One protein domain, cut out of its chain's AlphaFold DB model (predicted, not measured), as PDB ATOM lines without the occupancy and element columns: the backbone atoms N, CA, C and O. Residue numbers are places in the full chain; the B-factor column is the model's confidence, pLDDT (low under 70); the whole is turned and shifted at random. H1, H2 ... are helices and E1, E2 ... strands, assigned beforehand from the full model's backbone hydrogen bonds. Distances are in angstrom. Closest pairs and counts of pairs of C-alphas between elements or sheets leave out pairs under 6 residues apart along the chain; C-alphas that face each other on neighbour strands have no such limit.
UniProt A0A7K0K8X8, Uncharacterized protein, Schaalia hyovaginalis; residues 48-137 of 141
ATOM      1  N   GLU A  48      24.429 -53.361 -33.150       95.56
ATOM      2  CA  GLU A  48      23.178 -53.189 -32.402       95.56
ATOM      3  C   GLU A  48      23.423 -52.884 -30.915       95.56
ATOM      4  O   GLU A  48      22.820 -51.957 -30.379       95.56
ATOM      5  N   THR A  49      24.386 -53.549 -30.265       96.12
ATOM      6  CA  THR A  49      24.816 -53.203 -28.895       96.12
ATOM      7  C   THR A  49      25.358 -51.774 -28.822       96.12
ATOM      8  O   THR A  49      25.125 -51.048 -27.855       96.12
ATOM      9  N   LYS A  50      26.073 -51.332 -29.860       95.81
ATOM     10  CA  LYS A  50      26.573 -49.954 -29.962       95.81
ATOM     11  C   LYS A  50      25.437 -48.949 -30.144       95.81
ATOM     12  O   LYS A  50      25.464 -47.897 -29.511       95.81
ATOM     13  N   ALA A  51      24.423 -49.282 -30.939       95.56
ATOM     14  CA  ALA A  51      23.220 -48.465 -31.082       95.56
ATOM     15  C   ALA A  51      22.427 -48.364 -29.765       95.56
ATOM     16  O   ALA A  51      21.958 -47.281 -29.412       95.56
ATOM     17  N   ASP A  52      22.338 -49.456 -28.999       96.00
ATOM     18  CA  ASP A  52      21.764 -49.443 -27.651       96.00
ATOM     19  C   ASP A  52      22.538 -48.470 -26.741       96.00
ATOM     20  O   ASP A  52      21.951 -47.594 -26.107       96.00
ATOM     21  N   LEU A  53      23.872 -48.530 -26.731       95.81
ATOM     22  CA  LEU A  53      24.696 -47.584 -25.969       95.81
ATOM     23  C   LEU A  53      24.462 -46.118 -26.374       95.81
ATOM     24  O   LEU A  53      24.359 -45.249 -25.503       95.81
ATOM     25  N   GLU A  54      24.320 -45.822 -27.668       96.06
ATOM     26  CA  GLU A  54      23.958 -44.476 -28.131       96.06
ATOM     27  C   GLU A  54      22.580 -44.033 -27.619       96.06
ATOM     28  O   GLU A  54      22.418 -42.885 -27.189       96.06
ATOM     29  N   LEU A  55      21.597 -44.937 -27.612       95.69
ATOM     30  CA  LEU A  55      20.267 -44.668 -27.070       95.69
ATOM     31  C   LEU A  55      20.318 -44.406 -25.559       95.69
ATOM     32  O   LEU A  55      19.678 -43.466 -25.075       95.69
ATOM     33  N   ALA A  56      21.101 -45.189 -24.815       95.06
ATOM     34  CA  ALA A  56      21.314 -44.991 -23.384       95.06
ATOM     35  C   ALA A  56      21.932 -43.615 -23.112       95.06
ATOM     36  O   ALA A  56      21.415 -42.844 -22.302       95.06
ATOM     37  N   ARG A  57      22.987 -43.258 -23.855       94.88
ATOM     38  CA  ARG A  57      23.635 -41.943 -23.777       94.88
ATOM     39  C   ARG A  57      22.642 -40.821 -24.039       94.88
ATOM     40  O   ARG A  57      22.575 -39.873 -23.259       94.88
ATOM     41  N   LYS A  58      21.864 -40.922 -25.117       95.12
ATOM     42  CA  LYS A  58      20.844 -39.926 -25.453       95.12
ATOM     43  C   LYS A  58      19.831 -39.764 -24.322       95.12
ATOM     44  O   LYS A  58      19.540 -38.642 -23.929       95.12
ATOM     45  N   THR A  59      19.357 -40.874 -23.761       94.69
ATOM     46  CA  THR A  59      18.402 -40.879 -22.646       94.69
ATOM     47  C   THR A  59      18.945 -40.120 -21.432       94.69
ATOM     48  O   THR A  59      18.220 -39.344 -20.810       94.69
ATOM     49  N   ILE A  60      20.232 -40.284 -21.116       92.75
ATOM     50  CA  ILE A  60      20.889 -39.563 -20.019       92.75
ATOM     51  C   ILE A  60      21.034 -38.075 -20.329       92.75
ATOM     52  O   ILE A  60      20.699 -37.252 -19.482       92.75
ATOM     53  N   LEU A  61      21.497 -37.717 -21.529       93.50
ATOM     54  CA  LEU A  61      21.648 -36.315 -21.925       93.50
ATOM     55  C   LEU A  61      20.307 -35.573 -21.920       93.50
ATOM     56  O   LEU A  61      20.233 -34.467 -21.392       93.50
ATOM     57  N   ASP A  62      19.254 -36.201 -22.445       93.62
ATOM     58  CA  ASP A  62      17.901 -35.641 -22.438       93.62
ATOM     59  C   ASP A  62      17.400 -35.479 -20.983       93.62
ATOM     60  O   ASP A  62      16.854 -34.440 -20.622       93.62
ATOM     61  N   THR A  63      17.681 -36.448 -20.103       92.50
ATOM     62  CA  THR A  63      17.331 -36.365 -18.671       92.50
ATOM     63  C   THR A  63      18.061 -35.228 -17.946       92.50
ATOM     64  O   THR A  63      17.455 -34.527 -17.133       92.50
ATOM     65  N   LEU A  64      19.354 -35.041 -18.226       91.12
ATOM     66  CA  LEU A  64      20.182 -33.990 -17.624       91.12
ATOM     67  C   LEU A  64      19.843 -32.595 -18.151       91.12
ATOM     68  O   LEU A  64      20.042 -31.618 -17.435       91.12
ATOM     69  N   ALA A  65      19.319 -32.486 -19.374       91.88
ATOM     70  CA  ALA A  65      18.815 -31.219 -19.890       91.88
ATOM     71  C   ALA A  65      17.630 -30.705 -19.054       91.88
ATOM     72  O   ALA A  65      17.548 -29.507 -18.780       91.88
ATOM     73  N   ASP A  66      16.761 -31.615 -18.603       90.44
ATOM     74  CA  ASP A  66      15.619 -31.294 -17.741       90.44
ATOM     75  C   ASP A  66      16.003 -31.203 -16.251       90.44
ATOM     76  O   ASP A  66      15.365 -30.481 -15.486       90.44
ATOM     77  N   ASN A  67      17.038 -31.939 -15.829       88.94
ATOM     78  CA  ASN A  67      17.465 -32.066 -14.433       88.94
ATOM     79  C   ASN A  67      19.004 -31.963 -14.321       88.94
ATOM     80  O   ASN A  67      19.679 -32.979 -14.132       88.94
ATOM     81  N   PRO A  68      19.581 -30.754 -14.435       87.56
ATOM     82  CA  PRO A  68      21.033 -30.566 -14.528       87.56
ATOM     83  C   PRO A  68      21.797 -30.859 -13.228       87.56
ATOM     84  O   PRO A  68      23.004 -31.074 -13.272       87.56
ATOM     85  N   ASP A  69      21.103 -30.881 -12.087       86.69
ATOM     86  CA  ASP A  69      21.697 -31.037 -10.752       86.69
ATOM     87  C   ASP A  69      21.706 -32.498 -10.253       86.69
ATOM     88  O   ASP A  69      21.906 -32.752  -9.065       86.69
ATOM     89  N   LEU A  70      21.444 -33.476 -11.128       87.75
ATOM     90  CA  LEU A  70      21.474 -34.893 -10.760       87.75
ATOM     91  C   LEU A  70      22.910 -35.404 -10.624       87.75
ATOM     92  O   LEU A  70      23.681 -35.353 -11.575       87.75
ATOM     93  N   ASP A  71      23.215 -36.026  -9.486       90.56
ATOM     94  CA  ASP A  71      24.490 -36.726  -9.261       90.56
ATOM     95  C   ASP A  71      24.486 -38.169  -9.810       90.56
ATOM     96  O   ASP A  71      25.527 -38.822  -9.926       90.56
ATOM     97  N   GLN A  72      23.305 -38.723 -10.102       91.81
ATOM     98  CA  GLN A  72      23.144 -40.112 -10.537       91.81
ATOM     99  C   GLN A  72      21.802 -40.359 -11.234       91.81
ATOM    100  O   GLN A  72      20.770 -39.808 -10.843       91.81
ATOM    101  N   ILE A  73      21.812 -41.252 -12.224       92.56
ATOM    102  CA  ILE A  73      20.631 -41.711 -12.965       92.56
ATOM    103  C   ILE A  73      20.645 -43.241 -13.019       92.56
ATOM    104  O   ILE A  73      21.670 -43.843 -13.335       92.56
ATOM    105  N   TYR A  74      19.513 -43.883 -12.729       94.75
ATOM    106  CA  TYR A  74      19.353 -45.331 -12.871       94.75
ATOM    107  C   TYR A  74      18.541 -45.671 -14.114       94.75
ATOM    108  O   TYR A  74      17.363 -45.336 -14.201       94.75
ATOM    109  N   LEU A  75      19.169 -46.352 -15.068       94.19
ATOM    110  CA  LEU A  75      18.519 -46.871 -16.264       94.19
ATOM    111  C   LEU A  75      17.858 -48.209 -15.938       94.19
ATOM    112  O   LEU A  75      18.538 -49.176 -15.589       94.19
ATOM    113  N   ALA A  76      16.535 -48.266 -16.058       92.19
ATOM    114  CA  ALA A  76      15.753 -49.436 -15.688       92.19
ATOM    115  C   ALA A  76      14.766 -49.828 -16.791       92.19
ATOM    116  O   ALA A  76      14.057 -48.984 -17.334       92.19
ATOM    117  N   SER A  77      14.685 -51.121 -17.098       90.62
ATOM    118  CA  SER A  77      13.781 -51.657 -18.125       90.62
ATOM    119  C   SER A  77      12.385 -52.008 -17.599       90.62
ATOM    120  O   SER A  77      11.460 -52.214 -18.381       90.62
ATOM    121  N   ASP A  78      12.206 -52.063 -16.278       90.44
ATOM    122  CA  ASP A  78      10.962 -52.464 -15.611       90.44
ATOM    123  C   ASP A  78      10.003 -51.291 -15.332       90.44
ATOM    124  O   ASP A  78       8.843 -51.499 -14.963       90.44
ATOM    125  N   VAL A  79      10.453 -50.049 -15.534       90.62
ATOM    126  CA  VAL A  79       9.632 -48.844 -15.371       90.62
ATOM    127  C   VAL A  79       9.147 -48.320 -16.721       90.62
ATOM    128  O   VAL A  79       9.829 -48.413 -17.732       90.62
ATOM    129  N   LYS A  80       7.943 -47.735 -16.747       91.00
ATOM    130  CA  LYS A  80       7.340 -47.176 -17.977       91.00
ATOM    131  C   LYS A  80       7.485 -45.662 -18.107       91.00
ATOM    132  O   LYS A  80       7.198 -45.109 -19.164       91.00
ATOM    133  N   LYS A  81       7.829 -44.980 -17.014       91.44
ATOM    134  CA  LYS A  81       7.963 -43.523 -16.925       91.44
ATOM    135  C   LYS A  81       9.078 -43.189 -15.935       91.44
ATOM    136  O   LYS A  81       9.256 -43.974 -14.998       91.44
ATOM    137  N   PRO A  82       9.775 -42.051 -16.109       93.38
ATOM    138  CA  PRO A  82      10.721 -41.575 -15.113       93.38
ATOM    139  C   PRO A  82      10.057 -41.463 -13.738       93.38
ATOM    140  O   PRO A  82       8.930 -40.976 -13.626       93.38
ATOM    141  N   THR A  83      10.728 -41.950 -12.700       94.44
ATOM    142  CA  THR A  83      10.242 -41.903 -11.319       94.44
ATOM    143  C   THR A  83      11.405 -41.736 -10.363       94.44
ATOM    144  O   THR A  83      12.473 -42.299 -10.569       94.44
ATOM    145  N   GLU A  84      11.189 -41.023  -9.270       92.19
ATOM    146  CA  GLU A  84      12.174 -40.940  -8.199       92.19
ATOM    147  C   GLU A  84      11.981 -42.107  -7.220       92.19
ATOM    148  O   GLU A  84      10.860 -42.399  -6.795       92.19
ATOM    149  N   LYS A  85      13.065 -42.804  -6.871       87.06
ATOM    150  CA  LYS A  85      13.088 -43.821  -5.812       87.06
ATOM    151  C   LYS A  85      14.346 -43.631  -4.976       87.06
ATOM    152  O   LYS A  85      15.442 -43.616  -5.517       87.06
ATOM    153  N   TYR A  86      14.191 -43.511  -3.657       86.31
ATOM    154  CA  TYR A  86      15.311 -43.349  -2.714       86.31
ATOM    155  C   TYR A  86      16.249 -42.164  -3.038       86.31
ATOM    156  O   TYR A  86      17.457 -42.273  -2.846       86.31
ATOM    157  N   GLY A  87      15.712 -41.045  -3.544       84.00
ATOM    158  CA  GLY A  87      16.514 -39.878  -3.944       84.00
ATOM    159  C   GLY A  87      17.330 -40.085  -5.226       84.00
ATOM    160  O   GLY A  87      18.295 -39.368  -5.470       84.00
ATOM    161  N   MET A  88      16.990 -41.097  -6.027       88.50
ATOM    162  CA  MET A  88      17.612 -41.400  -7.312       88.50
ATOM    163  C   MET A  88      16.548 -41.357  -8.405       88.50
ATOM    164  O   MET A  88      15.477 -41.962  -8.263       88.50
ATOM    165  N   LEU A  89      16.846 -40.668  -9.507       93.31
ATOM    166  CA  LEU A  89      15.971 -40.670 -10.669       93.31
ATOM    167  C   LEU A  89      16.142 -41.985 -11.432       93.31
ATOM    168  O   LEU A  89      17.229 -42.313 -11.910       93.31
ATOM    169  N   VAL A  90      15.049 -42.731 -11.541       94.56
ATOM    170  CA  VAL A  90      14.956 -43.963 -12.316       94.56
ATOM    171  C   VAL A  90      14.311 -43.641 -13.652       94.56
ATOM    172  O   VAL A  90      13.174 -43.173 -13.694       94.56
ATOM    173  N   VAL A  91      15.026 -43.902 -14.739       95.12
ATOM    174  CA  VAL A  91      14.624 -43.563 -16.102       95.12
ATOM    175  C   VAL A  91      14.369 -44.851 -16.891       95.12
ATOM    176  O   VAL A  91      15.188 -45.771 -16.831       95.12
ATOM    177  N   PRO A  92      13.237 -44.945 -17.615       94.06
ATOM    178  CA  PRO A  92      12.942 -46.090 -18.460       94.06
ATOM    179  C   PRO A  92      13.978 -46.211 -19.572       94.06
ATOM    180  O   PRO A  92      14.197 -45.268 -20.330       94.06
ATOM    181  N   TYR A  93      14.570 -47.389 -19.694       94.38
ATOM    182  CA  TYR A  93      15.493 -47.707 -20.770       94.38
ATOM    183  C   TYR A  93      15.386 -49.187 -21.133       94.38
ATOM    184  O   TYR A  93      15.496 -50.061 -20.273       94.38
ATOM    185  N   ALA A  94      15.174 -49.456 -22.417       93.31
ATOM    186  CA  ALA A  94      15.152 -50.795 -22.979       93.31
ATOM    187  C   ALA A  94      16.253 -50.899 -24.035       93.31
ATOM    188  O   ALA A  94      16.406 -49.996 -24.853       93.31
ATOM    189  N   TYR A  95      16.990 -52.002 -23.989       93.75
ATOM    190  CA  TYR A  95      18.005 -52.375 -24.967       93.75
ATOM    191  C   TYR A  95      17.513 -53.562 -25.798       93.75
ATOM    192  O   TYR A  95      16.587 -54.273 -25.394       93.75
ATOM    193  N   SER A  96      18.105 -53.743 -26.974       95.62
ATOM    194  CA  SER A  96      17.789 -54.828 -27.899       95.62
ATOM    195  C   SER A  96      18.272 -56.199 -27.403       95.62
ATOM    196  O   SER A  96      19.054 -56.301 -26.460       95.62
ATOM    197  N   GLU A  97      17.847 -57.272 -28.079       95.31
ATOM    198  CA  GLU A  97      18.314 -58.640 -27.794       95.31
ATOM    199  C   GLU A  97      19.809 -58.844 -28.103       95.31
ATOM    200  O   GLU A  97      20.411 -59.793 -27.602       95.31
ATOM    201  N   ALA A  98      20.426 -57.942 -28.874       95.44
ATOM    202  CA  ALA A  98      21.865 -57.948 -29.113       95.44
ATOM    203  C   ALA A  98      22.674 -57.505 -27.886       95.44
ATOM    204  O   ALA A  98      23.886 -57.712 -27.841       95.44
ATOM    205  N   THR A  99      22.036 -56.908 -26.878       95.31
ATOM    206  CA  THR A  99      22.673 -56.540 -25.613       95.31
ATOM    207  C   THR A  99      22.254 -57.524 -24.526       95.31
ATOM    208  O   THR A  99      21.079 -57.641 -24.196       95.31
ATOM    209  N   GLU A 100      23.219 -58.210 -23.915       94.75
ATOM    210  CA  GLU A 100      22.942 -59.133 -22.810       94.75
ATOM    211  C   GLU A 100      22.556 -58.372 -21.539       94.75
ATOM    212  O   GLU A 100      21.602 -58.723 -20.843       94.75
ATOM    213  N   LYS A 101      23.341 -57.343 -21.204       93.31
ATOM    214  CA  LYS A 101      23.143 -56.511 -20.015       93.31
ATOM    215  C   LYS A 101      23.900 -55.199 -20.129       93.31
ATOM    216  O   LYS A 101      24.973 -55.137 -20.731       93.31
ATOM    217  N   LEU A 102      23.399 -54.179 -19.438       93.12
ATOM    218  CA  LEU A 102      24.203 -53.009 -19.101       93.12
ATOM    219  C   LEU A 102      25.170 -53.364 -17.967       93.12
ATOM    220  O   LEU A 102      24.758 -53.898 -16.939       93.12
ATOM    221  N   THR A 103      26.448 -53.031 -18.125       91.56
ATOM    222  CA  THR A 103      27.432 -53.108 -17.033       91.56
ATOM    223  C   THR A 103      27.309 -51.912 -16.091       91.56
ATOM    224  O   THR A 103      27.669 -52.006 -14.920       91.56
ATOM    225  N   THR A 104      26.754 -50.802 -16.588       87.44
ATOM    226  CA  THR A 104      26.547 -49.566 -15.826       87.44
ATOM    227  C   THR A 104      25.077 -49.158 -15.870       87.44
ATOM    228  O   THR A 104      24.677 -48.307 -16.657       87.44
ATOM    229  N   SER A 105      24.245 -49.785 -15.032       85.25
ATOM    230  CA  SER A 105      22.829 -49.402 -14.901       85.25
ATOM    231  C   SER A 105      22.638 -48.147 -14.045       85.25
ATOM    232  O   SER A 105      21.735 -47.361 -14.309       85.25
ATOM    233  N   ILE A 106      23.480 -47.949 -13.022       89.00
ATOM    234  CA  ILE A 106      23.542 -46.702 -12.246       89.00
ATOM    235  C   ILE A 106      24.671 -45.865 -12.826       89.00
ATOM    236  O   ILE A 106      25.849 -46.165 -12.623       89.00
ATOM    237  N   VAL A 107      24.302 -44.808 -13.533       89.56
ATOM    238  CA  VAL A 107      25.245 -43.889 -14.148       89.56
ATOM    239  C   VAL A 107      25.488 -42.741 -13.187       89.56
ATOM    240  O   VAL A 107      24.576 -41.984 -12.856       89.56
ATOM    241  N   LYS A 108      26.725 -42.648 -12.702       89.31
ATOM    242  CA  LYS A 108      27.171 -41.542 -11.859       89.31
ATOM    243  C   LYS A 108      27.481 -40.348 -12.743       89.31
ATOM    244  O   LYS A 108      28.196 -40.486 -13.733       89.31
ATOM    245  N   ILE A 109      26.961 -39.198 -12.353       86.69
ATOM    246  CA  ILE A 109      27.278 -37.918 -12.959       86.69
ATOM    247  C   ILE A 109      28.319 -37.295 -12.042       86.69
ATOM    248  O   ILE A 109      28.042 -36.979 -10.886       86.69
ATOM    249  N   GLU A 110      29.566 -37.217 -12.501       80.25
ATOM    250  CA  GLU A 110      30.591 -36.527 -11.719       80.25
ATOM    251  C   GLU A 110      30.280 -35.019 -11.639       80.25
ATOM    252  O   GLU A 110      29.307 -34.530 -12.207       80.25
ATOM    253  N   LYS A 111      31.094 -34.229 -10.925       67.56
ATOM    254  CA  LYS A 111      30.961 -32.763 -10.987       67.56
ATOM    255  C   LYS A 111      31.254 -32.290 -12.418       67.56
ATOM    256  O   LYS A 111      32.412 -32.074 -12.779       67.56
ATOM    257  N   GLY A 112      30.196 -32.137 -13.212       60.94
ATOM    258  CA  GLY A 112      30.241 -31.920 -14.658       60.94
ATOM    259  C   GLY A 112      29.830 -33.177 -15.441       60.94
ATOM    260  O   GLY A 112      29.800 -34.270 -14.894       60.94
ATOM    261  N   PRO A 113      29.530 -33.069 -16.742       58.19
ATOM    262  CA  PRO A 113      28.758 -34.089 -17.458       58.19
ATOM    263  C   PRO A 113      29.513 -35.398 -17.787       58.19
ATOM    264  O   PRO A 113      29.066 -36.177 -18.619       58.19
ATOM    265  N   LYS A 114      30.627 -35.697 -17.115       83.25
ATOM    266  CA  LYS A 114      31.446 -36.882 -17.375       83.25
ATOM    267  C   LYS A 114      30.755 -38.140 -16.858       83.25
ATOM    268  O   LYS A 114      30.746 -38.398 -15.657       83.25
ATOM    269  N   PHE A 115      30.227 -38.936 -17.778       89.50
ATOM    270  CA  PHE A 115      29.717 -40.270 -17.494       89.50
ATOM    271  C   PHE A 115      30.152 -41.270 -18.568       89.50
ATOM    272  O   PHE A 115      30.477 -40.896 -19.697       89.50
ATOM    273  N   ILE A 116      30.150 -42.548 -18.189       93.19
ATOM    274  CA  ILE A 116      30.420 -43.690 -19.065       93.19
ATOM    275  C   ILE A 116      29.278 -44.685 -18.881       93.19
ATOM    276  O   ILE A 116      28.832 -44.921 -17.757       93.19
ATOM    277  N   ILE A 117      28.810 -45.263 -19.982       94.44
ATOM    278  CA  ILE A 117      27.813 -46.333 -19.986       94.44
ATOM    279  C   ILE A 117      28.454 -47.535 -20.653       94.44
ATOM    280  O   ILE A 117      29.045 -47.397 -21.720       94.44
ATOM    281  N   GLY A 118      28.329 -48.707 -20.041       94.69
ATOM    282  CA  GLY A 118      28.836 -49.943 -20.618       94.69
ATOM    283  C   GLY A 118      27.750 -50.992 -20.809       94.69
ATOM    284  O   GLY A 118      26.754 -51.015 -20.077       94.69
ATOM    285  N   ALA A 119      27.963 -51.865 -21.786       95.88
ATOM    286  CA  ALA A 119      27.079 -52.965 -22.140       95.88
ATOM    287  C   ALA A 119      27.886 -54.178 -22.614       95.88
ATOM    288  O   ALA A 119      28.972 -54.028 -23.175       95.88
ATOM    289  N   VAL A 120      27.343 -55.373 -22.389       96.44
ATOM    290  CA  VAL A 120      27.888 -56.628 -22.920       96.44
ATOM    291  C   VAL A 120      27.075 -57.034 -24.141       96.44
ATOM    292  O   VAL A 120      25.849 -57.140 -24.052       96.44
ATOM    293  N   ALA A 121      27.749 -57.263 -25.264       96.44
ATOM    294  CA  ALA A 121      27.130 -57.790 -26.471       96.44
ATOM    295  C   ALA A 121      26.759 -59.267 -26.280       96.44
ATOM    296  O   ALA A 121      27.574 -60.064 -25.817       96.44
ATOM    297  N   ALA A 122      25.534 -59.639 -26.641       96.19
ATOM    298  CA  ALA A 122      25.015 -60.987 -26.440       96.19
ATOM    299  C   ALA A 122      25.764 -62.029 -27.286       96.19
ATOM    300  O   ALA A 122      26.096 -63.101 -26.782       96.19
ATOM    301  N   GLU A 123      26.068 -61.708 -28.549       93.19
ATOM    302  CA  GLU A 123      26.713 -62.645 -29.476       93.19
ATOM    303  C   GLU A 123      28.224 -62.764 -29.252       93.19
ATOM    304  O   GLU A 123      28.735 -63.868 -29.056       93.19
ATOM    305  N   SER A 124      28.951 -61.643 -29.281       94.38
ATOM    306  CA  SER A 124      30.418 -61.640 -29.180       94.38
ATOM    307  C   SER A 124      30.930 -61.779 -27.746       94.38
ATOM    308  O   SER A 124      32.109 -62.078 -27.549       94.38
ATOM    309  N   GLN A 125      30.066 -61.543 -26.748       95.56
ATOM    310  CA  GLN A 125      30.411 -61.468 -25.324       95.56
ATOM    311  C   GLN A 125      31.417 -60.352 -24.984       95.56
ATOM    312  O   GLN A 125      31.965 -60.312 -23.881       95.56
ATOM    313  N   LYS A 126      31.650 -59.409 -25.905       95.25
ATOM    314  CA  LYS A 126      32.521 -58.256 -25.671       95.25
ATOM    315  C   LYS A 126      31.827 -57.192 -24.839       95.25
ATOM    316  O   LYS A 126      30.618 -56.980 -24.940       95.25
ATOM    317  N   THR A 127      32.624 -56.479 -24.049       95.94
ATOM    318  CA  THR A 127      32.158 -55.300 -23.318       95.94
ATOM    319  C   THR A 127      32.485 -54.042 -24.109       95.94
ATOM    320  O   THR A 127      33.643 -53.777 -24.431       95.94
ATOM    321  N   TRP A 128      31.462 -53.244 -24.378       95.50
ATOM    322  CA  TRP A 128      31.574 -51.945 -25.029       95.50
ATOM    323  C   TRP A 128      31.229 -50.843 -24.041       95.50
ATOM    324  O   TRP A 128      30.337 -51.003 -23.210       95.50
ATOM    325  N   GLU A 129      31.925 -49.717 -24.145       95.38
ATOM    326  CA  GLU A 129      31.659 -48.512 -23.368       95.38
ATOM    327  C   GLU A 129      31.455 -47.327 -24.303       95.38
ATOM    328  O   GLU A 129      32.163 -47.194 -25.299       95.38
ATOM    329  N   ILE A 130      30.495 -46.469 -23.965       94.31
ATOM    330  CA  ILE A 130      30.286 -45.165 -24.586       94.31
ATOM    331  C   ILE A 130      30.511 -44.074 -23.543       94.31
ATOM    332  O   ILE A 130      30.022 -44.167 -22.412       94.31
ATOM    333  N   ASP A 131      31.252 -43.039 -23.919       93.25
ATOM    334  CA  ASP A 131      31.396 -41.837 -23.105       93.25
ATOM    335  C   ASP A 131      30.324 -40.779 -23.426       93.25
ATOM    336  O   ASP A 131      29.531 -40.892 -24.365       93.25
ATOM    337  N   GLN A 132      30.294 -39.719 -22.621       91.12
ATOM    338  CA  GLN A 132      29.392 -38.581 -22.803       91.12
ATOM    339  C   GLN A 132      29.508 -37.929 -24.197       91.12
ATOM    340  O   GLN A 132      28.516 -37.418 -24.726       91.12
ATOM    341  N   ASP A 133      30.680 -37.963 -24.826       92.25
ATOM    342  CA  ASP A 133      30.910 -37.367 -26.145       92.25
ATOM    343  C   ASP A 133      30.426 -38.280 -27.286       92.25
ATOM    344  O   ASP A 133      30.274 -37.833 -28.422       92.25
ATOM    345  N   GLY A 134      30.072 -39.528 -26.970       92.81
ATOM    346  CA  GLY A 134      29.592 -40.521 -27.924       92.81
ATOM    347  C   GLY A 134      30.712 -41.371 -28.515       92.81
ATOM    348  O   GLY A 134      30.492 -42.078 -29.495       92.81
ATOM    349  N   LYS A 135      31.916 -41.322 -27.943       93.75
ATOM    350  CA  LYS A 135      33.002 -42.202 -28.352       93.75
ATOM    351  C   LYS A 135      32.761 -43.586 -27.768       93.75
ATOM    352  O   LYS A 135      32.663 -43.749 -26.553       93.75
ATOM    353  N   ILE A 136      32.715 -44.577 -28.652       94.00
ATOM    354  CA  ILE A 136      32.581 -45.983 -28.284       94.00
ATOM    355  C   ILE A 136      33.956 -46.653 -28.296       94.00
ATOM    356  O   ILE A 136      34.726 -46.495 -29.247       94.00
ATOM    357  N   SER A 137      34.260 -47.427 -27.258       94.38
ATOM    358  CA  SER A 137      35.472 -48.244 -27.166       94.38
ATOM    359  C   SER A 137      35.187 -49.621 -26.586       94.38
ATOM    360  O   SER A 137      34.330 -49.771 -25.717       94.38
TER     361      SER A 137
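Overview. This is residues 48 to 137 of the 141 residues of an uncharacterized protein of Schaalia hyovaginalis (UniProt A0A7K0K8X8). Two small sheets, side by side, make a wall, and one long helix, H1, packs over one side of both, its residues 48 to 60 on the sheet E4 E6 E7 and 56 to 64 on the sheet E2 E3 E1 E5; the wall's other side is bare. The printed part has 90 residues, with one named helix and then seven named strands, class mixed. The sheet E2 E3 E1 E5 is mixed, the sheet E4 E6 E7 antiparallel. The whole is compact, radius of gyration of the C-alphas 12.5 A, spanning 36 by 27 by 17 A.

Arrangement. In the larger sheet, E1, residues 72 to 76, is parallel to E3, residues 88 to 92, with N 91 and O 74 at 2.8 A. E1 is antiparallel to edge strand E5, residues 106 to 108, with N 107 and O 73 at 2.8 A. E2, residues 83 to 85, forms a hairpin with E3, with N 83 and O 90 at 2.9 A. H1, residues 48 to 66, is on this sheet at a height of 8.6 A, slantwise to the strands; its closest C-alphas with E1 are those of Ile 60 and Ile 73, 7.4 A. Every O i to N i+4 pair of H1 is within hydrogen-bond range. Between E5 and E6, residues 116 to 121, of the second sheet, 2 pairs of C-alphas are within 8 A, the closest those of Val 107 and Ile 117, at 6.8 A. E6 is antiparallel to E4, residues 99 to 102, with N 100 and O 120 at 2.8 A, and forms a hairpin with E7, residues 127 to 131, with N 130 and O 117 at 2.8 A. H1 is on this sheet too, at a height of 8.5 A, along the strands.

Along the chain. H1 begins at C-alpha 48 (23.178, -53.189, -32.402) and is 27.4 A long. E6 is 16.3 A long. E7 ends at C-alpha 131 (31.396, -41.837, -23.105).

Size, cuts and confidence. The C-alphas farthest apart, those of Asp 69 and Glu 123, are 37.1 A apart. The printed part has no cut, and no link is long. Residues 111 to 113 are under 70 in pLDDT.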